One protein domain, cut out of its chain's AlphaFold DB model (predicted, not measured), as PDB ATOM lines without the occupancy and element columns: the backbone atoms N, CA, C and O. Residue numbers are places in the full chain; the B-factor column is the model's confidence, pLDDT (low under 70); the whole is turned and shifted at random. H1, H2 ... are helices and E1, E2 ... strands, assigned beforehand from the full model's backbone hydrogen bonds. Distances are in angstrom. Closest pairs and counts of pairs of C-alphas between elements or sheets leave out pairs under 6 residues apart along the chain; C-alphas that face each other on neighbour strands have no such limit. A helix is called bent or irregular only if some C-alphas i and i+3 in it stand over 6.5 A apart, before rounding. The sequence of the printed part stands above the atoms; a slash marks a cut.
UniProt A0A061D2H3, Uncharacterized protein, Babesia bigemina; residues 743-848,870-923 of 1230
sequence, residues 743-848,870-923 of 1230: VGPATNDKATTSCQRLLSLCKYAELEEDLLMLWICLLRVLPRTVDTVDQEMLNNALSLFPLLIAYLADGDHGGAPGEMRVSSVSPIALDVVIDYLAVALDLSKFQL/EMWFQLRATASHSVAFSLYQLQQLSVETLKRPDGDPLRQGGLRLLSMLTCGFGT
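What this domain is: This is residues 743 to 848 and 870 to 923 of the 1230 residues of an uncharacterized protein of Babesia bigemina (UniProt A0A061D2H3). Three helices, H1, H3 and H5, lie side by side in a row with H3 in the middle; the nearly straight H2 and the shorter H4 cover one side of it, and the hairpin E2-E3 packs on both. Residues 748 to 753 stick out. The 160 printed residues hold, in order, E1 H1 H2 H3 E2 E3 H4 H5: mostly helix, with one antiparallel sheet, E2 - E3. The whole is compact, radius of gyration of the C-alphas 15.7 A, spanning 44 by 39 by 34 A.

Where its parts are: Find C-alpha 757 at (-18.506, 0.821, -19.800), where E1 runs to 760. H1, residues 765 to 780, is 23.7 A long. H2, residues 791 to 809, is one helix by its hydrogen bonds but bent: C-alphas 799 and 802 are 6.7 A apart, between arms H2a, 791 to 799, and H2b, 802 to 809. H3, 827 to 843, spans 24.9 A; E2 is 870 to 876, E3 882 to 886, H4 887 to 898. H5, 905 to 923, ends at (-33.614, 24.004, -8.333) after 27.2 A.

How they stand to each other: Start at H3: it touches H1 at the closest C-alphas, Ile 776 and Val 832, 5.2 A, a shallow tilt of 26 degrees. It touches H5 at Pro 827 and Leu 906, closest C-alphas 5.5 A apart. H4 and H5 form a helical hairpin, closest C-alphas Ser 894 and Gly 910, 5.0 A. In hairpin E2-E3, N 875 and O 883 are within hydrogen-bond range, 2.8 A. O i to N i+4 pairs are all within range in H2a, H2b, H3 and H4, 10 of 12 in H1, 14 of 15 in H5.

The domain as a whole: Residues 849 to 869 are cut out, leaving 18.0 A between C-alphas 848 and 870. The link H2 to H3 is long. Mean pLDDT of the printed part is 74.8; 46 residues are under 70, among them 745 to 756.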
ATOM      1  N   VAL A 743     -12.967   1.212 -24.052       80.62
ATOM      2  CA  VAL A 743     -14.381   0.917 -23.770       80.62
ATOM      3  C   VAL A 743     -14.622  -0.599 -23.819       80.62
ATOM      4  O   VAL A 743     -14.264  -1.261 -24.790       80.62
ATOM      5  N   GLY A 744     -15.201  -1.160 -22.757       71.06
ATOM      6  CA  GLY A 744     -15.518  -2.584 -22.630       71.06
ATOM      7  C   GLY A 744     -16.843  -2.981 -23.300       71.06
ATOM      8  O   GLY A 744     -17.713  -2.127 -23.508       71.06
ATOM      9  N   PRO A 745     -17.028  -4.275 -23.628       61.12
ATOM     10  CA  PRO A 745     -18.265  -4.777 -24.221       61.12
ATOM     11  C   PRO A 745     -19.451  -4.621 -23.259       61.12
ATOM     12  O   PRO A 745     -19.299  -4.753 -22.045       61.12
ATOM     13  N   ALA A 746     -20.640  -4.365 -23.812       54.28
ATOM     14  CA  ALA A 746     -21.871  -4.249 -23.036       54.28
ATOM     15  C   ALA A 746     -22.166  -5.568 -22.298       54.28
ATOM     16  O   ALA A 746     -22.321  -6.621 -22.919       54.28
ATOM     17  N   THR A 747     -22.241  -5.524 -20.970       46.84
ATOM     18  CA  THR A 747     -22.643  -6.671 -20.150       46.84
ATOM     19  C   THR A 747     -24.163  -6.823 -20.186       46.84
ATOM     20  O   THR A 747     -24.890  -5.872 -19.910       46.84
ATOM     21  N   ASN A 748     -24.654  -8.020 -20.524       39.66
ATOM     22  CA  ASN A 748     -26.082  -8.364 -20.533       39.66
ATOM     23  C   ASN A 748     -26.627  -8.532 -19.102       39.66
ATOM     24  O   ASN A 748     -26.958  -9.648 -18.702       39.66
ATOM     25  N   ASP A 749     -26.746  -7.449 -18.334       36.41
ATOM     26  CA  ASP A 749     -27.508  -7.472 -17.083       36.41
ATOM     27  C   ASP A 749     -28.945  -7.010 -17.335       36.41
ATOM     28  O   ASP A 749     -29.205  -5.888 -17.758       36.41
ATOM     29  N   LYS A 750     -29.905  -7.902 -17.060       37.03
ATOM     30  CA  LYS A 750     -31.343  -7.777 -17.384       37.03
ATOM     31  C   LYS A 750     -32.085  -6.611 -16.694       37.03
ATOM     32  O   LYS A 750     -33.308  -6.558 -16.772       37.03
ATOM     33  N   ALA A 751     -31.382  -5.691 -16.033       40.81
ATOM     34  CA  ALA A 751     -31.955  -4.532 -15.347       40.81
ATOM     35  C   ALA A 751     -31.598  -3.179 -15.993       40.81
ATOM     36  O   ALA A 751     -32.232  -2.180 -15.667       40.81
ATOM     37  N   THR A 752     -30.641  -3.123 -16.925       40.59
ATOM     38  CA  THR A 752     -30.293  -1.886 -17.640       40.59
ATOM     39  C   THR A 752     -30.064  -2.191 -19.117       40.59
ATOM     40  O   THR A 752     -29.435  -3.180 -19.479       40.59
ATOM     41  N   THR A 753     -30.647  -1.376 -19.992       41.25
ATOM     42  CA  THR A 753     -30.363  -1.362 -21.433       41.25
ATOM     43  C   THR A 753     -28.853  -1.399 -21.676       41.25
ATOM     44  O   THR A 753     -28.115  -0.765 -20.936       41.25
ATOM     45  N   SER A 754     -28.396  -2.142 -22.689       42.81
ATOM     46  CA  SER A 754     -26.984  -2.366 -23.047       42.81
ATOM     47  C   SER A 754     -26.089  -1.123 -22.883       42.81
ATOM     48  O   SER A 754     -26.001  -0.299 -23.793       42.81
ATOM     49  N   CYS A 755     -25.408  -0.993 -21.745       54.22
ATOM     50  CA  CYS A 755     -24.506   0.123 -21.485       54.22
ATOM     51  C   CYS A 755     -23.065  -0.343 -21.698       54.22
ATOM     52  O   CYS A 755     -22.569  -1.225 -20.997       54.22
ATOM     53  N   GLN A 756     -22.390   0.242 -22.688       66.75
ATOM     54  CA  GLN A 756     -20.929   0.209 -22.765       66.75
ATOM     55  C   GLN A 756     -20.352   0.771 -21.451       66.75
ATOM     56  O   GLN A 756     -20.976   1.630 -20.831       66.75
ATOM     57  N   ARG A 757     -19.182   0.297 -21.004       76.06
ATOM     58  CA  ARG A 757     -18.506   0.821 -19.800       76.06
ATOM     59  C   ARG A 757     -17.080   1.216 -20.141       76.06
ATOM     60  O   ARG A 757     -16.369   0.457 -20.794       76.06
ATOM     61  N   LEU A 758     -16.655   2.390 -19.688       81.50
ATOM     62  CA  LEU A 758     -15.266   2.817 -19.810       81.50
ATOM     63  C   LEU A 758     -14.398   2.013 -18.825       81.50
ATOM     64  O   LEU A 758     -14.708   1.948 -17.637       81.50
ATOM     65  N   LEU A 759     -13.347   1.359 -19.321       80.50
ATOM     66  CA  LEU A 759     -12.439   0.526 -18.522       80.50
ATOM     67  C   LEU A 759     -11.180   1.287 -18.095       80.50
ATOM     68  O   LEU A 759     -10.701   1.090 -16.981       80.50
ATOM     69  N   SER A 760     -10.660   2.144 -18.975       82.56
ATOM     70  CA  SER A 760      -9.490   2.992 -18.732       82.56
ATOM     71  C   SER A 760      -9.589   4.277 -19.553       82.56
ATOM     72  O   SER A 760     -10.086   4.247 -20.683       82.56
ATOM     73  N   LEU A 761      -9.081   5.386 -19.005       83.50
ATOM     74  CA  LEU A 761      -9.001   6.678 -19.697       83.50
ATOM     75  C   LEU A 761      -8.051   6.623 -20.894       83.50
ATOM     76  O   LEU A 761      -8.327   7.250 -21.909       83.50
ATOM     77  N   CYS A 762      -6.981   5.832 -20.796       83.88
ATOM     78  CA  CYS A 762      -6.020   5.614 -21.869       83.88
ATOM     79  C   CYS A 762      -5.617   4.136 -21.951       83.88
ATOM     80  O   CYS A 762      -5.509   3.442 -20.937       83.88
ATOM     81  N   LYS A 763      -5.352   3.650 -23.165       79.38
ATOM     82  CA  LYS A 763      -4.744   2.336 -23.426       79.38
ATOM     83  C   LYS A 763      -3.348   2.213 -22.798       79.38
ATOM     84  O   LYS A 763      -2.951   1.109 -22.437       79.38
ATOM     85  N   TYR A 764      -2.640   3.336 -22.660       81.00
ATOM     86  CA  TYR A 764      -1.300   3.439 -22.084       81.00
ATOM     87  C   TYR A 764      -1.309   4.416 -20.912       81.00
ATOM     88  O   TYR A 764      -1.620   5.594 -21.096       81.00
ATOM     89  N   ALA A 765      -0.956   3.947 -19.719       79.50
ATOM     90  CA  ALA A 765      -0.970   4.780 -18.517       79.50
ATOM     91  C   ALA A 765       0.005   5.969 -18.630       79.50
ATOM     92  O   ALA A 765      -0.293   7.060 -18.157       79.50
ATOM     93  N   GLU A 766       1.134   5.791 -19.325       81.44
ATOM     94  CA  GLU A 766       2.155   6.827 -19.523       81.44
ATOM     95  C   GLU A 766       1.673   8.010 -20.377       81.44
ATOM     96  O   GLU A 766       2.271   9.079 -20.317       81.44
ATOM     97  N   LEU A 767       0.607   7.828 -21.166       82.69
ATOM     98  CA  LEU A 767       0.044   8.850 -22.061       82.69
ATOM     99  C   LEU A 767      -1.295   9.405 -21.561       82.69
ATOM    100  O   LEU A 767      -1.970  10.120 -22.299       82.69
ATOM    101  N   GLU A 768      -1.714   9.061 -20.340       85.50
ATOM    102  CA  GLU A 768      -3.019   9.463 -19.805       85.50
ATOM    103  C   GLU A 768      -3.180  10.987 -19.753       85.50
ATOM    104  O   GLU A 768      -4.185  11.509 -20.235       85.50
ATOM    105  N   GLU A 769      -2.188  11.716 -19.231       85.38
ATOM    106  CA  GLU A 769      -2.259  13.179 -19.142       85.38
ATOM    107  C   GLU A 769      -2.316  13.838 -20.520       85.38
ATOM    108  O   GLU A 769      -3.164  14.702 -20.749       85.38
ATOM    109  N   ASP A 770      -1.466  13.411 -21.455       83.75
ATOM    110  CA  ASP A 770      -1.451  13.977 -22.800       83.75
ATOM    111  C   ASP A 770      -2.774  13.679 -23.537       83.75
ATOM    112  O   ASP A 770      -3.292  14.525 -24.275       83.75
ATOM    113  N   LEU A 771      -3.371  12.498 -23.323       88.25
ATOM    114  CA  LEU A 771      -4.673  12.152 -23.894       88.25
ATOM    115  C   LEU A 771      -5.806  12.986 -23.293       88.25
ATOM    116  O   LEU A 771      -6.660  13.481 -24.030       88.25
ATOM    117  N   LEU A 772      -5.809  13.181 -21.974       88.75
ATOM    118  CA  LEU A 772      -6.760  14.070 -21.307       88.75
ATOM    119  C   LEU A 772      -6.604  15.514 -21.803       88.75
ATOM    120  O   LEU A 772      -7.609  16.194 -22.019       88.75
ATOM    121  N   MET A 773      -5.369  15.955 -22.059       87.12
ATOM    122  CA  MET A 773      -5.065  17.246 -22.681       87.12
ATOM    123  C   MET A 773      -5.614  17.348 -24.107       87.12
ATOM    124  O   MET A 773      -6.223  18.362 -24.454       87.12
ATOM    125  N   LEU A 774      -5.465  16.304 -24.928       87.94
ATOM    126  CA  LEU A 774      -6.060  16.250 -26.266       87.94
ATOM    127  C   LEU A 774      -7.587  16.356 -26.169       87.94
ATOM    128  O   LEU A 774      -8.203  17.173 -26.854       87.94
ATOM    129  N   TRP A 775      -8.183  15.575 -25.269       89.81
ATOM    130  CA  TRP A 775      -9.624  15.505 -25.068       89.81
ATOM    131  C   TRP A 775     -10.216  16.867 -24.691       89.81
ATOM    132  O   TRP A 775     -11.144  17.352 -25.344       89.81
ATOM    133  N   ILE A 776      -9.651  17.538 -23.687       87.69
ATOM    134  CA  ILE A 776     -10.139  18.850 -23.259       87.69
ATOM    135  C   ILE A 776      -9.917  19.930 -24.326       87.69
ATOM    136  O   ILE A 776     -10.775  20.796 -24.515       87.69
ATOM    137  N   CYS A 777      -8.805  19.875 -25.066       84.44
ATOM    138  CA  CYS A 777      -8.550  20.810 -26.159       84.44
ATOM    139  C   CYS A 777      -9.604  20.664 -27.259       84.44
ATOM    140  O   CYS A 777     -10.141  21.676 -27.709       84.44
ATOM    141  N   LEU A 778      -9.965  19.433 -27.633       83.94
ATOM    142  CA  LEU A 778     -11.015  19.177 -28.618       83.94
ATOM    143  C   LEU A 778     -12.363  19.772 -28.191       83.94
ATOM    144  O   LEU A 778     -13.005  20.431 -29.000       83.94
ATOM    145  N   LEU A 779     -12.759  19.634 -26.919       83.81
ATOM    146  CA  LEU A 779     -14.014  20.212 -26.407       83.81
ATOM    147  C   LEU A 779     -14.020  21.749 -26.425       83.81
ATOM    148  O   LEU A 779     -15.039  22.379 -26.724       83.81
ATOM    149  N   ARG A 780     -12.882  22.376 -26.114       81.25
ATOM    150  CA  ARG A 780     -12.753  23.844 -26.073       81.25
ATOM    151  C   ARG A 780     -12.622  24.474 -27.457       81.25
ATOM    152  O   ARG A 780     -12.994  25.636 -27.630       81.25
ATOM    153  N   VAL A 781     -12.140  23.707 -28.433       74.88
ATOM    154  CA  VAL A 781     -12.064  24.056 -29.859       74.88
ATOM    155  C   VAL A 781     -13.295  23.499 -30.598       74.88
ATOM    156  O   VAL A 781     -13.224  23.179 -31.771       74.88
ATOM    157  N   LEU A 782     -14.465  23.386 -29.953       75.00
ATOM    158  CA  LEU A 782     -15.746  23.228 -30.664       75.00
ATOM    159  C   LEU A 782     -16.338  24.613 -30.992       75.00
ATOM    160  O   LEU A 782     -16.372  25.463 -30.089       75.00
ATOM    161  N   PRO A 783     -16.811  24.861 -32.234       66.94
ATOM    162  CA  PRO A 783     -17.297  26.172 -32.675       66.94
ATOM    163  C   PRO A 783     -18.547  26.595 -31.893       66.94
ATOM    164  O   PRO A 783     -19.186  25.765 -31.248       66.94
ATOM    165  N   ARG A 784     -18.871  27.898 -31.900       62.91
ATOM    166  CA  ARG A 784     -19.981  28.471 -31.109       62.91
ATOM    167  C   ARG A 784     -21.338  27.869 -31.485       62.91
ATOM    168  O   ARG A 784     -22.107  27.536 -30.596       62.91
ATOM    169  N   THR A 785     -21.615  27.716 -32.774       63.28
ATOM    170  CA  THR A 785     -22.820  27.086 -33.326       63.28
ATOM    171  C   THR A 785     -22.531  25.619 -33.598       63.28
ATOM    172  O   THR A 785     -21.913  25.265 -34.591       63.28
ATOM    173  N   VAL A 786     -22.943  24.744 -32.684       58.22
ATOM    174  CA  VAL A 786     -22.669  23.303 -32.803       58.22
ATOM    175  C   VAL A 786     -23.498  22.649 -33.928       58.22
ATOM    176  O   VAL A 786     -23.127  21.594 -34.430       58.22
ATOM    177  N   ASP A 787     -24.560  23.317 -34.391       53.88
ATOM    178  CA  ASP A 787     -25.439  22.864 -35.481       53.88
ATOM    179  C   ASP A 787     -24.721  22.726 -36.846       53.88
ATOM    180  O   ASP A 787     -25.214  22.022 -37.726       53.88
ATOM    181  N   THR A 788     -23.562  23.373 -37.028       53.09
ATOM    182  CA  THR A 788     -22.735  23.314 -38.253       53.09
ATOM    183  C   THR A 788     -21.614  22.271 -38.185       53.09
ATOM    184  O   THR A 788     -20.929  22.031 -39.181       53.09
ATOM    185  N   VAL A 789     -21.427  21.624 -37.029       60.91
ATOM    186  CA  VAL A 789     -20.445  20.548 -36.835       60.91
ATOM    187  C   VAL A 789     -20.982  19.248 -37.430       60.91
ATOM    188  O   VAL A 789     -22.181  18.978 -37.394       60.91
ATOM    189  N   ASP A 790     -20.080  18.412 -37.946       65.25
ATOM    190  CA  ASP A 790     -20.403  17.048 -38.352       65.25
ATOM    191  C   ASP A 790     -21.157  16.302 -37.232       65.25
ATOM    192  O   ASP A 790     -20.620  16.036 -36.150       65.25
ATOM    193  N   GLN A 791     -22.423  15.985 -37.506       67.44
ATOM    194  CA  GLN A 791     -23.362  15.437 -36.532       67.44
ATOM    195  C   GLN A 791     -22.923  14.064 -36.018       67.44
ATOM    196  O   GLN A 791     -23.137  13.754 -34.848       67.44
ATOM    197  N   GLU A 792     -22.283  13.249 -36.858       68.44
ATOM    198  CA  GLU A 792     -21.778  11.935 -36.452       68.44
ATOM    199  C   GLU A 792     -20.631  12.082 -35.445       68.44
ATOM    200  O   GLU A 792     -20.602  11.416 -34.407       68.44
ATOM    201  N   MET A 793     -19.728  13.031 -35.699       69.12
ATOM    202  CA  MET A 793     -18.602  13.325 -34.819       69.12
ATOM    203  C   MET A 793     -19.066  13.860 -33.460       69.12
ATOM    204  O   MET A 793     -18.572  13.424 -32.418       69.12
ATOM    205  N   LEU A 794     -20.047  14.767 -33.463       71.56
ATOM    206  CA  LEU A 794     -20.647  15.304 -32.245       71.56
ATOM    207  C   LEU A 794     -21.350  14.211 -31.428       71.56
ATOM    208  O   LEU A 794     -21.170  14.146 -30.213       71.56
ATOM    209  N   ASN A 795     -22.111  13.332 -32.084       73.06
ATOM    210  CA  ASN A 795     -22.789  12.217 -31.421       73.06
ATOM    211  C   ASN A 795     -21.784  11.272 -30.754       73.06
ATOM    212  O   ASN A 795     -21.947  10.923 -29.582       73.06
ATOM    213  N   ASN A 796     -20.711  10.919 -31.465       72.31
ATOM    214  CA  ASN A 796     -19.638  10.102 -30.912       72.31
ATOM    215  C   ASN A 796     -18.986  10.808 -29.713       72.31
ATOM    216  O   ASN A 796     -18.793  10.191 -28.665       72.31
ATOM    217  N   ALA A 797     -18.689  12.109 -29.817       74.56
ATOM    218  CA  ALA A 797     -18.067  12.870 -28.735       74.56
ATOM    219  C   ALA A 797     -18.952  12.918 -27.482       74.56
ATOM    220  O   ALA A 797     -18.452  12.717 -26.376       74.56
ATOM    221  N   LEU A 798     -20.258  13.148 -27.646       77.56
ATOM    222  CA  LEU A 798     -21.219  13.203 -26.541       77.56
ATOM    223  C   LEU A 798     -21.489  11.823 -25.917       77.56
ATOM    224  O   LEU A 798     -21.812  11.753 -24.732       77.56
ATOM    225  N   SER A 799     -21.310  10.730 -26.668       80.25
ATOM    226  CA  SER A 799     -21.476   9.360 -26.154       80.25
ATOM    227  C   SER A 799     -20.472   8.996 -25.050       80.25
ATOM    228  O   SER A 799     -20.803   8.217 -24.158       80.25
ATOM    229  N   LEU A 800     -19.278   9.607 -25.041       84.38
ATOM    230  CA  LEU A 800     -18.277   9.380 -23.990       84.38
ATOM    231  C   LEU A 800     -18.641  10.041 -22.661       84.38
ATOM    232  O   LEU A 800     -18.116   9.640 -21.625       84.38
ATOM    233  N   PHE A 801     -19.513  11.052 -22.662       86.75
ATOM    234  CA  PHE A 801     -19.768  11.845 -21.463       86.75
ATOM    235  C   PHE A 801     -20.430  11.035 -20.333       86.75
ATOM    236  O   PHE A 801     -19.866  11.010 -19.236       86.75
ATOM    237  N   PRO A 802     -21.535  10.290 -20.558       84.00
ATOM    238  CA  PRO A 802     -22.098   9.412 -19.529       84.00
ATOM    239  C   PRO A 802     -21.121   8.320 -19.072       84.00
ATOM    240  O   PRO A 802     -21.086   7.979 -17.892       84.00
ATOM    241  N   LEU A 803     -20.297   7.803 -19.993       85.94
ATOM    242  CA  LEU A 803     -19.297   6.773 -19.698       85.94
ATOM    243  C   LEU A 803     -18.196   7.294 -18.768       85.94
ATOM    244  O   LEU A 803     -17.795   6.595 -17.838       85.94
ATOM    245  N   LEU A 804     -17.730   8.522 -19.001       87.88
ATOM    246  CA  LEU A 804     -16.731   9.189 -18.173       87.88
ATOM    247  C   LEU A 804     -17.278   9.502 -16.774       87.88
ATOM    248  O   LEU A 804     -16.582   9.270 -15.788       87.88
ATOM    249  N   ILE A 805     -18.529   9.977 -16.674       87.25
ATOM    250  CA  ILE A 805     -19.192  10.219 -15.381       87.25
ATOM    251  C   ILE A 805     -19.261   8.919 -14.578       87.25
ATOM    252  O   ILE A 805     -18.823   8.897 -13.431       87.25
ATOM    253  N   ALA A 806     -19.756   7.836 -15.186       83.19
ATOM    254  CA  ALA A 806     -19.856   6.536 -14.528       83.19
ATOM    255  C   ALA A 806     -18.478   6.007 -14.096       83.19
ATOM    256  O   ALA A 806     -18.319   5.559 -12.965       83.19
ATOM    257  N   TYR A 807     -17.455   6.132 -14.947       85.62
ATOM    258  CA  TYR A 807     -16.091   5.698 -14.631       85.62
ATOM    259  C   TYR A 807     -15.481   6.424 -13.431       85.62
ATOM    260  O   TYR A 807     -14.855   5.787 -12.588       85.62
ATOM    261  N   LEU A 808     -15.645   7.747 -13.359       85.44
ATOM    262  CA  LEU A 808     -15.136   8.546 -12.244       85.44
ATOM    263  C   LEU A 808     -15.960   8.335 -10.968       85.44
ATOM    264  O   LEU A 808     -15.427   8.503  -9.868       85.44
ATOM    265  N   ALA A 809     -17.245   7.993 -11.120       81.38
ATOM    266  CA  ALA A 809     -18.161   7.752 -10.014       81.38
ATOM    267  C   ALA A 809     -18.051   6.337  -9.418       81.38
ATOM    268  O   ALA A 809     -18.371   6.139  -8.246       81.38
ATOM    269  N   ASP A 810     -17.573   5.362 -10.190       78.06
ATOM    270  CA  ASP A 810     -17.354   3.999  -9.719       78.06
ATOM    271  C   ASP A 810     -16.223   3.931  -8.674       78.06
ATOM    272  O   ASP A 810     -15.169   4.560  -8.810       78.06
ATOM    273  N   GLY A 811     -16.437   3.134  -7.621       60.62
ATOM    274  CA  GLY A 811     -15.416   2.813  -6.621       60.62
ATOM    275  C   GLY A 811     -14.449   1.743  -7.128       60.62
ATOM    276  O   GLY A 811     -14.853   0.785  -7.796       60.62
ATOM    277  N   ASP A 812     -13.162   1.894  -6.824       50.56
ATOM    278  CA  ASP A 812     -12.138   0.989  -7.336       50.56
ATOM    279  C   ASP A 812     -12.249  -0.406  -6.699       50.56
ATOM    280  O   ASP A 812     -12.377  -0.538  -5.484       50.56
ATOM    281  N   HIS A 813     -12.164  -1.476  -7.498       48.66
ATOM    282  CA  HIS A 813     -12.289  -2.864  -7.013       48.66
ATOM    283  C   HIS A 813     -11.112  -3.329  -6.119       48.66
ATOM    284  O   HIS A 813     -11.094  -4.480  -5.688       48.66
ATOM    285  N   GLY A 814     -10.148  -2.446  -5.823       46.88
ATOM    286  CA  GLY A 814      -8.998  -2.699  -4.944       46.88
ATOM    287  C   GLY A 814      -8.684  -1.586  -3.930       46.88
ATOM    288  O   GLY A 814      -7.695  -1.710  -3.212       46.88
ATOM    289  N   GLY A 815      -9.491  -0.518  -3.863       44.72
ATOM    290  CA  GLY A 815      -9.348   0.567  -2.882       44.72
ATOM    291  C   GLY A 815     -10.110   0.296  -1.580       44.72
ATOM    292  O   GLY A 815     -10.890  -0.655  -1.487       44.72
ATOM    293  N   ALA A 816      -9.898   1.133  -0.557       43.09
ATOM    294  CA  ALA A 816     -10.704   1.082   0.661       43.09
ATOM    295  C   ALA A 816     -12.204   1.208   0.304       43.09
ATOM    296  O   ALA A 816     -12.557   2.008  -0.567       43.09
ATOM    297  N   PRO A 817     -13.104   0.428   0.933       43.12
ATOM    298  CA  PRO A 817     -14.521   0.434   0.579       43.12
ATOM    299  C   PRO A 817     -15.112   1.836   0.781       43.12
ATOM    300  O   PRO A 817     -15.252   2.291   1.915       43.12
ATOM    301  N   GLY A 818     -15.460   2.508  -0.320       56.41
ATOM    302  CA  GLY A 818     -16.129   3.815  -0.317       56.41
ATOM    303  C   GLY A 818     -15.400   4.972  -1.014       56.41
ATOM    304  O   GLY A 818     -16.006   6.035  -1.124       56.41
ATOM    305  N   GLU A 819     -14.165   4.811  -1.505       60.31
ATOM    306  CA  GLU A 819     -13.467   5.875  -2.258       60.31
ATOM    307  C   GLU A 819     -13.796   5.837  -3.767       60.31
ATOM    308  O   GLU A 819     -13.625   4.812  -4.432       60.31
ATOM    309  N   MET A 820     -14.277   6.963  -4.315       74.00
ATOM    310  CA  MET A 820     -14.573   7.132  -5.752       74.00
ATOM    311  C   MET A 820     -13.278   7.293  -6.563       74.00
ATOM    312  O   MET A 820     -12.338   7.937  -6.094       74.00
ATOM    313  N   ARG A 821     -13.233   6.819  -7.815       78.62
ATOM    314  CA  ARG A 821     -12.051   6.939  -8.702       78.62
ATOM    315  C   ARG A 821     -11.598   8.366  -8.998       78.62
ATOM    316  O   ARG A 821     -10.415   8.592  -9.218       78.62
ATOM    317  N   VAL A 822     -12.489   9.356  -8.935       78.19
ATOM    318  CA  VAL A 822     -12.107  10.780  -9.054       78.19
ATOM    319  C   VAL A 822     -11.021  11.203  -8.046       78.19
ATOM    320  O   VAL A 822     -10.329  12.194  -8.255       78.19
ATOM    321  N   SER A 823     -10.860  10.451  -6.953       71.88
ATOM    322  CA  SER A 823      -9.857  10.697  -5.919       71.88
ATOM    323  C   SER A 823      -8.423  10.337  -6.336       71.88
ATOM    324  O   SER A 823      -7.491  10.907  -5.764       71.88
ATOM    325  N   SER A 824      -8.246   9.439  -7.313       73.44
ATOM    326  CA  SER A 824      -6.950   8.912  -7.766       73.44
ATOM    327  C   SER A 824      -6.550   9.351  -9.181       73.44
ATOM    328  O   SER A 824      -5.398   9.165  -9.568       73.44
ATOM    329  N   VAL A 825      -7.474   9.944  -9.940       76.12
ATOM    330  CA  VAL A 825      -7.290  10.353 -11.344       76.12
ATOM    331  C   VAL A 825      -6.773  11.798 -11.457       76.12
ATOM    332  O   VAL A 825      -7.012  12.630 -10.579       76.12
ATOM    333  N   SER A 826      -6.088  12.117 -12.564       82.19
ATOM    334  CA  SER A 826      -5.623  13.476 -12.881       82.19
ATOM    335  C   SER A 826      -6.748  14.530 -12.792       82.19
ATOM    336  O   SER A 826      -7.843  14.309 -13.323       82.19
ATOM    337  N   PRO A 827      -6.494  15.729 -12.217       83.56
ATOM    338  CA  PRO A 827      -7.472  16.822 -12.163       83.56
ATOM    339  C   PRO A 827      -8.026  17.246 -13.530       83.56
ATOM    340  O   PRO A 827      -9.129  17.786 -13.607       83.56
ATOM    341  N   ILE A 828      -7.289  16.978 -14.615       86.56
ATOM    342  CA  ILE A 828      -7.713  17.282 -15.987       86.56
ATOM    343  C   ILE A 828      -8.967  16.478 -16.363       86.56
ATOM    344  O   ILE A 828      -9.828  16.995 -17.070       86.56
ATOM    345  N   ALA A 829      -9.141  15.256 -15.843       87.69
ATOM    346  CA  ALA A 829     -10.337  14.453 -16.106       87.69
ATOM    347  C   ALA A 829     -11.615  15.125 -15.579       87.69
ATOM    348  O   ALA A 829     -12.659  15.086 -16.233       87.69
ATOM    349  N   LEU A 830     -11.532  15.805 -14.431       89.00
ATOM    350  CA  LEU A 830     -12.641  16.600 -13.902       89.00
ATOM    351  C   LEU A 830     -12.908  17.835 -14.773       89.00
ATOM    352  O   LEU A 830     -14.063  18.177 -15.020       89.00
ATOM    353  N   ASP A 831     -11.858  18.471 -15.292       88.38
ATOM    354  CA  ASP A 831     -11.999  19.588 -16.227       88.38
ATOM    355  C   ASP A 831     -12.657  19.156 -17.553       88.38
ATOM    356  O   ASP A 831     -13.498  19.892 -18.072       88.38
ATOM    357  N   VAL A 832     -12.382  17.942 -18.049       90.19
ATOM    358  CA  VAL A 832     -13.088  17.342 -19.200       90.19
ATOM    359  C   VAL A 832     -14.591  17.209 -18.912       90.19
ATOM    360  O   VAL A 832     -15.407  17.607 -19.742       90.19
ATOM    361  N   VAL A 833     -14.982  16.720 -17.725       90.94
ATOM    362  CA  VAL A 833     -16.400  16.629 -17.307       90.94
ATOM    363  C   VAL A 833     -17.068  18.006 -17.278       90.94
ATOM    364  O   VAL A 833     -18.198  18.158 -17.745       90.94
ATOM    365  N   ILE A 834     -16.379  19.023 -16.754       89.44
ATOM    366  CA  ILE A 834     -16.893  20.397 -16.667       89.44
ATOM    367  C   ILE A 834     -17.112  20.989 -18.064       89.44
ATOM    368  O   ILE A 834     -18.153  21.599 -18.316       89.44
ATOM    369  N   ASP A 835     -16.158  20.804 -18.978       88.44
ATOM    370  CA  ASP A 835     -16.266  21.293 -20.354       88.44
ATOM    371  C   ASP A 835     -17.359  20.549 -21.143       88.44
ATOM    372  O   ASP A 835     -18.120  21.187 -21.874       88.44
ATOM    373  N   TYR A 836     -17.537  19.240 -20.936       89.12
ATOM    374  CA  TYR A 836     -18.684  18.508 -21.484       89.12
ATOM    375  C   TYR A 836     -20.022  19.033 -20.971       89.12
ATOM    376  O   TYR A 836     -20.943  19.236 -21.762       89.12
ATOM    377  N   LEU A 837     -20.137  19.279 -19.662       87.12
ATOM    378  CA  LEU A 837     -21.353  19.833 -19.071       87.12
ATOM    379  C   LEU A 837     -21.661  21.217 -19.654       87.12
ATOM    380  O   LEU A 837     -22.819  21.531 -19.925       87.12
ATOM    381  N   ALA A 838     -20.631  22.027 -19.911       84.69
ATOM    382  CA  ALA A 838     -20.777  23.307 -20.590       84.69
ATOM    383  C   ALA A 838     -21.310  23.147 -22.022       84.69
ATOM    384  O   ALA A 838     -22.226  23.869 -22.409       84.69
ATOM    385  N   VAL A 839     -20.784  22.191 -22.794       82.12
ATOM    386  CA  VAL A 839     -21.282  21.879 -24.146       82.12
ATOM    387  C   VAL A 839     -22.728  21.368 -24.103       82.12
ATOM    388  O   VAL A 839     -23.554  21.807 -24.898       82.12
ATOM    389  N   ALA A 840     -23.070  20.496 -23.152       80.38
ATOM    390  CA  ALA A 840     -24.422  19.960 -22.998       80.38
ATOM    391  C   ALA A 840     -25.450  21.048 -22.640       80.38
ATOM    392  O   ALA A 840     -26.559  21.060 -23.176       80.38
ATOM    393  N   LEU A 841     -25.082  21.981 -21.758       79.12
ATOM    394  CA  LEU A 841     -25.943  23.102 -21.382       79.12
ATOM    395  C   LEU A 841     -26.133  24.102 -22.528       79.12
ATOM    396  O   LEU A 841     -27.240  24.607 -22.709       79.12
ATOM    397  N   ASP A 842     -25.089  24.349 -23.318       77.56
ATOM    398  CA  ASP A 842     -25.138  25.186 -24.524       77.56
ATOM    399  C   ASP A 842     -26.114  24.591 -25.560       77.56
ATOM    400  O   ASP A 842     -27.084  25.239 -25.957       77.56
ATOM    401  N   LEU A 843     -25.969  23.294 -25.866       74.75
ATOM    402  CA  LEU A 843     -26.865  22.550 -26.765       74.75
ATOM    403  C   LEU A 843     -28.329  22.531 -26.302       74.75
ATOM    404  O   LEU A 843     -29.240  22.469 -27.125       74.75
ATOM    405  N   SER A 844     -28.577  22.614 -24.993       72.56
ATOM    406  CA  SER A 844     -29.933  22.669 -24.430       72.56
ATOM    407  C   SER A 844     -30.633  24.032 -24.604       72.56
ATOM    408  O   SER A 844     -31.792  24.177 -24.209       72.56
ATOM    409  N   LYS A 845     -29.936  25.047 -25.151       66.00
ATOM    410  CA  LYS A 845     -30.379  26.450 -25.318       66.00
ATOM    411  C   LYS A 845     -30.957  27.108 -24.050       66.00
ATOM    412  O   LYS A 845     -31.631  28.130 -24.134       66.00
ATOM    413  N   PHE A 846     -30.671  26.552 -22.870       58.25
ATOM    414  CA  PHE A 846     -31.054  27.082 -21.558       58.25
ATOM    415  C   PHE A 846     -32.572  27.278 -21.319       58.25
ATOM    416  O   PHE A 846     -33.001  28.240 -20.683       58.25
ATOM    417  N   GLN A 847     -33.404  26.317 -21.743       54.59
ATOM    418  CA  GLN A 847     -34.806  26.194 -21.292       54.59
ATOM    419  C   GLN A 847     -34.935  25.236 -20.093       54.59
ATOM    420  O   GLN A 847     -35.629  24.223 -20.147       54.59
ATOM    421  N   LEU A 848     -34.242  25.538 -18.994       57.47
ATOM    422  CA  LEU A 848     -34.204  24.698 -17.790       57.47
ATOM    423  C   LEU A 848     -34.928  25.377 -16.620       57.47
ATOM    424  O   LEU A 848     -34.350  25.609 -15.564       57.47
ATOM    425  N   GLU A 870     -33.383   7.779  -9.320       74.88
ATOM    426  CA  GLU A 870     -32.402   8.825  -9.600       74.88
ATOM    427  C   GLU A 870     -32.941   9.833 -10.622       74.88
ATOM    428  O   GLU A 870     -33.785   9.518 -11.464       74.88
ATOM    429  N   MET A 871     -32.417  11.058 -10.571       79.50
ATOM    430  CA  MET A 871     -32.744  12.118 -11.524       79.50
ATOM    431  C   MET A 871     -31.781  12.083 -12.711       79.50
ATOM    432  O   MET A 871     -30.566  12.216 -12.542       79.50
ATOM    433  N   TRP A 872     -32.335  11.965 -13.913       81.69
ATOM    434  CA  TRP A 872     -31.608  11.898 -15.176       81.69
ATOM    435  C   TRP A 872     -31.928  13.108 -16.049       81.69
ATOM    436  O   TRP A 872     -33.039  13.639 -16.025       81.69
ATOM    437  N   PHE A 873     -30.952  13.544 -16.842       83.25
ATOM    438  CA  PHE A 873     -31.139  14.571 -17.862       83.25
ATOM    439  C   PHE A 873     -30.970  13.963 -19.251       83.25
ATOM    440  O   PHE A 873     -29.936  13.352 -19.511       83.25
ATOM    441  N   GLN A 874     -31.961  14.142 -20.133       81.62
ATOM    442  CA  GLN A 874     -31.899  13.715 -21.532       81.62
ATOM    443  C   GLN A 874     -31.630  14.910 -22.451       81.62
ATOM    444  O   GLN A 874     -32.482  15.784 -22.629       81.62
ATOM    445  N   LEU A 875     -30.453  14.913 -23.076       74.31
ATOM    446  CA  LEU A 875     -30.077  15.841 -24.134       74.31
ATOM    447  C   LEU A 875     -30.414  15.229 -25.495       74.31
ATOM    448  O   LEU A 875     -29.917  14.155 -25.840       74.31
ATOM    449  N   ARG A 876     -31.220  15.921 -26.300       67.81
ATOM    450  CA  ARG A 876     -31.496  15.525 -27.683       67.81
ATOM    451  C   ARG A 876     -30.579  16.304 -28.624       67.81
ATOM    452  O   ARG A 876     -30.790  17.493 -28.826       67.81
ATOM    453  N   ALA A 877     -29.566  15.633 -29.171       57.53
ATOM    454  CA  ALA A 877     -28.639  16.242 -30.128       57.53
ATOM    455  C   ALA A 877     -29.221  16.252 -31.555       57.53
ATOM    456  O   ALA A 877     -29.019  17.203 -32.299       57.53
ATOM    457  N   THR A 878     -29.989  15.219 -31.932       56.19
ATOM    458  CA  THR A 878     -30.682  15.113 -33.232       56.19
ATOM    459  C   THR A 878     -32.030  14.389 -33.091       56.19
ATOM    460  O   THR A 878     -32.355  13.838 -32.038       56.19
ATOM    461  N   ALA A 879     -32.835  14.339 -34.161       51.22
ATOM    462  CA  ALA A 879     -34.109  13.611 -34.163       51.22
ATOM    463  C   ALA A 879     -33.963  12.116 -33.791       51.22
ATOM    464  O   ALA A 879     -34.917  11.550 -33.254       51.22
ATOM    465  N   SER A 880     -32.785  11.515 -34.020       47.81
ATOM    466  CA  SER A 880     -32.496  10.086 -33.833       47.81
ATOM    467  C   SER A 880     -31.568   9.746 -32.658       47.81
ATOM    468  O   SER A 880     -31.504   8.576 -32.294       47.81
ATOM    469  N   HIS A 881     -30.859  10.714 -32.060       58.91
ATOM    470  CA  HIS A 881     -29.900  10.460 -30.974       58.91
ATOM    471  C   HIS A 881     -30.191  11.308 -29.730       58.91
ATOM    472  O   HIS A 881     -30.237  12.542 -29.787       58.91
ATOM    473  N   SER A 882     -30.339  10.627 -28.589       68.44
ATOM    474  CA  SER A 882     -30.471  11.237 -27.266       68.44
ATOM    475  C   SER A 882     -29.411  10.696 -26.310       68.44
ATOM    476  O   SER A 882     -29.283   9.481 -26.169       68.44
ATOM    477  N   VAL A 883     -28.698  11.590 -25.629       74.44
ATOM    478  CA  VAL A 883     -27.716  11.253 -24.592       74.44
ATOM    479  C   VAL A 883     -28.343  11.531 -23.234       74.44
ATOM    480  O   VAL A 883     -28.829  12.636 -23.003       74.44
ATOM    481  N   ALA A 884     -28.339  10.544 -22.339       79.88
ATOM    482  CA  ALA A 884     -28.841  10.696 -20.979       79.88
ATOM    483  C   ALA A 884     -27.725  10.491 -19.947       79.88
ATOM    484  O   ALA A 884     -26.909   9.583 -20.099       79.88
ATOM    485  N   PHE A 885     -27.692  11.317 -18.899       84.81
ATOM    486  CA  PHE A 885     -26.743  11.176 -17.787       84.81
ATOM    487  C   PHE A 885     -27.404  11.420 -16.423       84.81
ATOM    488  O   PHE A 885     -28.374  12.176 -16.318       84.81
ATOM    489  N   SER A 886     -26.868  10.779 -15.376       85.25
ATOM    490  CA  SER A 886     -27.357  10.899 -13.996       85.25
ATOM    491  C   SER A 886     -26.866  12.204 -13.365       85.25
ATOM    492  O   SER A 886     -25.664  12.444 -13.217       85.25
ATOM    493  N   LEU A 887     -27.808  13.061 -12.957       83.38
ATOM    494  CA  LEU A 887     -27.501  14.278 -12.199       83.38
ATOM    495  C   LEU A 887     -27.002  13.935 -10.791       83.38
ATOM    496  O   LEU A 887     -26.210  14.685 -10.221       83.38
ATOM    497  N   TYR A 888     -27.431  12.796 -10.245       83.75
ATOM    498  CA  TYR A 888     -26.998  12.322  -8.937       83.75
ATOM    499  C   TYR A 888     -25.498  11.987  -8.921       83.75
ATOM    500  O   TYR A 888     -24.781  12.456  -8.038       83.75
ATOM    501  N   GLN A 889     -24.991  11.285  -9.939       85.88
ATOM    502  CA  GLN A 889     -23.557  10.975 -10.063       85.88
ATOM    503  C   GLN A 889     -22.693  12.241 -10.182       85.88
ATOM    504  O   GLN A 889     -21.657  12.351  -9.529       85.88
ATOM    505  N   LEU A 890     -23.138  13.245 -10.948       87.31
ATOM    506  CA  LEU A 890     -22.442  14.537 -11.034       87.31
ATOM    507  C   LEU A 890     -22.423  15.286  -9.693       87.31
ATOM    508  O   LEU A 890     -21.411  15.897  -9.344       87.31
ATOM    509  N   GLN A 891     -23.513  15.227  -8.920       87.25
ATOM    510  CA  GLN A 891     -23.551  15.794  -7.569       87.25
ATOM    511  C   GLN A 891     -22.586  15.069  -6.627       87.25
ATOM    512  O   GLN A 891     -21.889  15.732  -5.864       87.25
ATOM    513  N   GLN A 892     -22.500  13.737  -6.696       86.00
ATOM    514  CA  GLN A 892     -21.540  12.964  -5.903       86.00
ATOM    515  C   GLN A 892     -20.090  13.316  -6.252       86.00
ATOM    516  O   GLN A 892     -19.308  13.590  -5.346       86.00
ATOM    517  N   LEU A 893     -19.750  13.403  -7.544       87.88
ATOM    518  CA  LEU A 893     -18.427  13.847  -8.003       87.88
ATOM    519  C   LEU A 893     -18.095  15.256  -7.496       87.88
ATOM    520  O   LEU A 893     -16.990  15.510  -7.013       87.88
ATOM    521  N   SER A 894     -19.062  16.177  -7.564       88.38
ATOM    522  CA  SER A 894     -18.902  17.526  -7.018       88.38
ATOM    523  C   SER A 894     -18.678  17.497  -5.506       88.38
ATOM    524  O   SER A 894     -17.790  18.184  -5.022       88.38
ATOM    525  N   VAL A 895     -19.433  16.699  -4.751       87.12
ATOM    526  CA  VAL A 895     -19.272  16.577  -3.296       87.12
ATOM    527  C   VAL A 895     -17.906  15.995  -2.934       87.12
ATOM    528  O   VAL A 895     -17.212  16.549  -2.085       87.12
ATOM    529  N   GLU A 896     -17.488  14.916  -3.592       86.75
ATOM    530  CA  GLU A 896     -16.233  14.233  -3.280       86.75
ATOM    531  C   GLU A 896     -15.012  15.117  -3.550       86.75
ATOM    532  O   GLU A 896     -14.092  15.199  -2.737       86.75
ATOM    533  N   THR A 897     -15.040  15.875  -4.647       87.62
ATOM    534  CA  THR A 897     -13.980  16.838  -4.982       87.62
ATOM    535  C   THR A 897     -13.956  18.040  -4.032       87.62
ATOM    536  O   THR A 897     -12.883  18.570  -3.740       87.62
ATOM    537  N   LEU A 898     -15.106  18.446  -3.480       86.12
ATOM    538  CA  LEU A 898     -15.211  19.535  -2.501       86.12
ATOM    539  C   LEU A 898     -14.729  19.160  -1.089       86.12
ATOM    540  O   LEU A 898     -14.365  20.061  -0.336       86.12
ATOM    541  N   LYS A 899     -14.671  17.867  -0.727       84.88
ATOM    542  CA  LYS A 899     -14.132  17.394   0.571       84.88
ATOM    543  C   LYS A 899     -12.617  17.585   0.719       84.88
ATOM    544  O   LYS A 899     -12.090  17.478   1.825       84.88
ATOM    545  N   ARG A 900     -11.903  17.822  -0.385       84.06
ATOM    546  CA  ARG A 900     -10.444  17.986  -0.408       84.06
ATOM    547  C   ARG A 900      -9.986  19.247   0.354       84.06
ATOM    548  O   ARG A 900     -10.750  20.206   0.499       84.06
ATOM    549  N   PRO A 901      -8.743  19.279   0.868       80.19
ATOM    550  CA  PRO A 901      -8.223  20.439   1.591       80.19
ATOM    551  C   PRO A 901      -8.079  21.679   0.693       80.19
ATOM    552  O   PRO A 901      -8.015  21.594  -0.535       80.19
ATOM    553  N   ASP A 902      -8.032  22.858   1.316       67.25
ATOM    554  CA  ASP A 902      -7.798  24.122   0.610       67.25
ATOM    555  C   ASP A 902      -6.408  24.132  -0.043       67.25
ATOM    556  O   ASP A 902      -5.398  23.932   0.626       67.25
ATOM    557  N   GLY A 903      -6.362  24.373  -1.358       66.44
ATOM    558  CA  GLY A 903      -5.134  24.346  -2.166       66.44
ATOM    559  C   GLY A 903      -5.006  23.139  -3.102       66.44
ATOM    560  O   GLY A 903      -4.170  23.176  -4.000       66.44
ATOM    561  N   ASP A 904      -5.854  22.115  -2.954       80.25
ATOM    562  CA  ASP A 904      -5.929  20.987  -3.890       80.25
ATOM    563  C   ASP A 904      -6.572  21.427  -5.232       80.25
ATOM    564  O   ASP A 904      -7.662  22.021  -5.219       80.25
ATOM    565  N   PRO A 905      -5.948  21.162  -6.402       79.00
ATOM    566  CA  PRO A 905      -6.520  21.500  -7.710       79.00
ATOM    567  C   PRO A 905      -7.893  20.851  -7.961       79.00
ATOM    568  O   PRO A 905      -8.747  21.468  -8.607       79.00
ATOM    569  N   LEU A 906      -8.157  19.660  -7.407       83.81
ATOM    570  CA  LEU A 906      -9.455  18.986  -7.530       83.81
ATOM    571  C   LEU A 906     -10.571  19.779  -6.854       83.81
ATOM    572  O   LEU A 906     -11.681  19.836  -7.377       83.81
ATOM    573  N   ARG A 907     -10.277  20.463  -5.745       85.00
ATOM    574  CA  ARG A 907     -11.263  21.296  -5.048       85.00
ATOM    575  C   ARG A 907     -11.700  22.492  -5.891       85.00
ATOM    576  O   ARG A 907     -12.881  22.839  -5.924       85.00
ATOM    577  N   GLN A 908     -10.762  23.112  -6.608       82.50
ATOM    578  CA  GLN A 908     -11.077  24.194  -7.547       82.50
ATOM    579  C   GLN A 908     -11.877  23.689  -8.755       82.50
ATOM    580  O   GLN A 908     -12.762  24.392  -9.245       82.50
ATOM    581  N   GLY A 909     -11.594  22.474  -9.236       84.44
ATOM    582  CA  GLY A 909     -12.446  21.783 -10.207       84.44
ATOM    583  C   GLY A 909     -13.856  21.534  -9.659       84.44
ATOM    584  O   GLY A 909     -14.833  21.888 -10.311       84.44
ATOM    585  N   GLY A 910     -13.977  21.062  -8.416       87.31
ATOM    586  CA  GLY A 910     -15.255  20.847  -7.731       87.31
ATOM    587  C   GLY A 910     -16.103  22.115  -7.608       87.31
ATOM    588  O   GLY A 910     -17.301  22.080  -7.875       87.31
ATOM    589  N   LEU A 911     -15.491  23.265  -7.295       86.31
ATOM    590  CA  LEU A 911     -16.183  24.565  -7.279       86.31
ATOM    591  C   LEU A 911     -16.671  24.993  -8.672       86.31
ATOM    592  O   LEU A 911     -17.778  25.519  -8.801       86.31
ATOM    593  N   ARG A 912     -15.877  24.753  -9.724       87.44
ATOM    594  CA  ARG A 912     -16.277  25.021 -11.118       87.44
ATOM    595  C   ARG A 912     -17.428  24.110 -11.552       87.44
ATOM    596  O   ARG A 912     -18.393  24.600 -12.135       87.44
ATOM    597  N   LEU A 913     -17.366  22.822 -11.210       89.44
ATOM    598  CA  LEU A 913     -18.444  21.863 -11.453       89.44
ATOM    599  C   LEU A 913     -19.726  22.272 -10.716       89.44
ATOM    600  O   LEU A 913     -20.790  22.318 -11.328       89.44
ATOM    601  N   LEU A 914     -19.625  22.664  -9.442       89.25
ATOM    602  CA  LEU A 914     -20.754  23.169  -8.660       89.25
ATOM    603  C   LEU A 914     -21.358  24.438  -9.278       89.25
ATOM    604  O   LEU A 914     -22.578  24.555  -9.372       89.25
ATOM    605  N   SER A 915     -20.530  25.377  -9.746       87.12
ATOM    606  CA  SER A 915     -20.998  26.581 -10.447       87.12
ATOM    607  C   SER A 915     -21.785  26.238 -11.716       87.12
ATOM    608  O   SER A 915     -22.794  26.876 -12.005       87.12
ATOM    609  N   MET A 916     -21.352  25.224 -12.469       86.81
ATOM    610  CA  MET A 916     -22.053  24.761 -13.670       86.81
ATOM    611  C   MET A 916     -23.357  24.028 -13.349       86.81
ATOM    612  O   MET A 916     -24.387  24.306 -13.964       86.81
ATOM    613  N   LEU A 917     -23.334  23.143 -12.351       86.00
ATOM    614  CA  LEU A 917     -24.517  22.427 -11.877       86.00
ATOM    615  C   LEU A 917     -25.578  23.391 -11.342       86.00
ATOM    616  O   LEU A 917     -26.743  23.279 -11.702       86.00
ATOM    617  N   THR A 918     -25.178  24.381 -10.543       81.94
ATOM    618  CA  THR A 918     -26.097  25.409 -10.032       81.94
ATOM    619  C   THR A 918     -26.598  26.343 -11.131       81.94
ATOM    620  O   THR A 918     -27.752  26.752 -11.077       81.94
ATOM    621  N   CYS A 919     -25.789  26.637 -12.156       82.31
ATOM    622  CA  CYS A 919     -26.232  27.435 -13.303       82.31
ATOM    623  C   CYS A 919     -27.361  26.751 -14.084       82.31
ATOM    624  O   CYS A 919     -28.355  27.398 -14.402       82.31
ATOM    625  N   GLY A 920     -27.190  25.469 -14.426       77.25
ATOM    626  CA  GLY A 920     -28.124  24.730 -15.284       77.25
ATOM    627  C   GLY A 920     -29.253  24.011 -14.540       77.25
ATOM    628  O   GLY A 920     -30.358  23.901 -15.054       77.25
ATOM    629  N   PHE A 921     -28.993  23.537 -13.320       79.69
ATOM    630  CA  PHE A 921     -29.872  22.635 -12.564       79.69
ATOM    631  C   PHE A 921     -30.151  23.132 -11.136       79.69
ATOM    632  O   PHE A 921     -30.455  22.332 -10.245       79.69
ATOM    633  N   GLY A 922     -30.062  24.448 -10.909       72.12
ATOM    634  CA  GLY A 922     -30.125  25.090  -9.591       72.12
ATOM    635  C   GLY A 922     -31.232  24.561  -8.679       72.12
ATOM    636  O   GLY A 922     -30.947  24.109  -7.574       72.12
ATOM    637  N   THR A 923     -32.480  24.487  -9.148       69.88
ATOM    638  CA  THR A 923     -33.614  24.004  -8.333       69.88
ATOM    639  C   THR A 923     -33.442  22.572  -7.814       69.88
ATOM    640  O   THR A 923     -33.891  22.271  -6.712       69.88
TER     641      THR A 923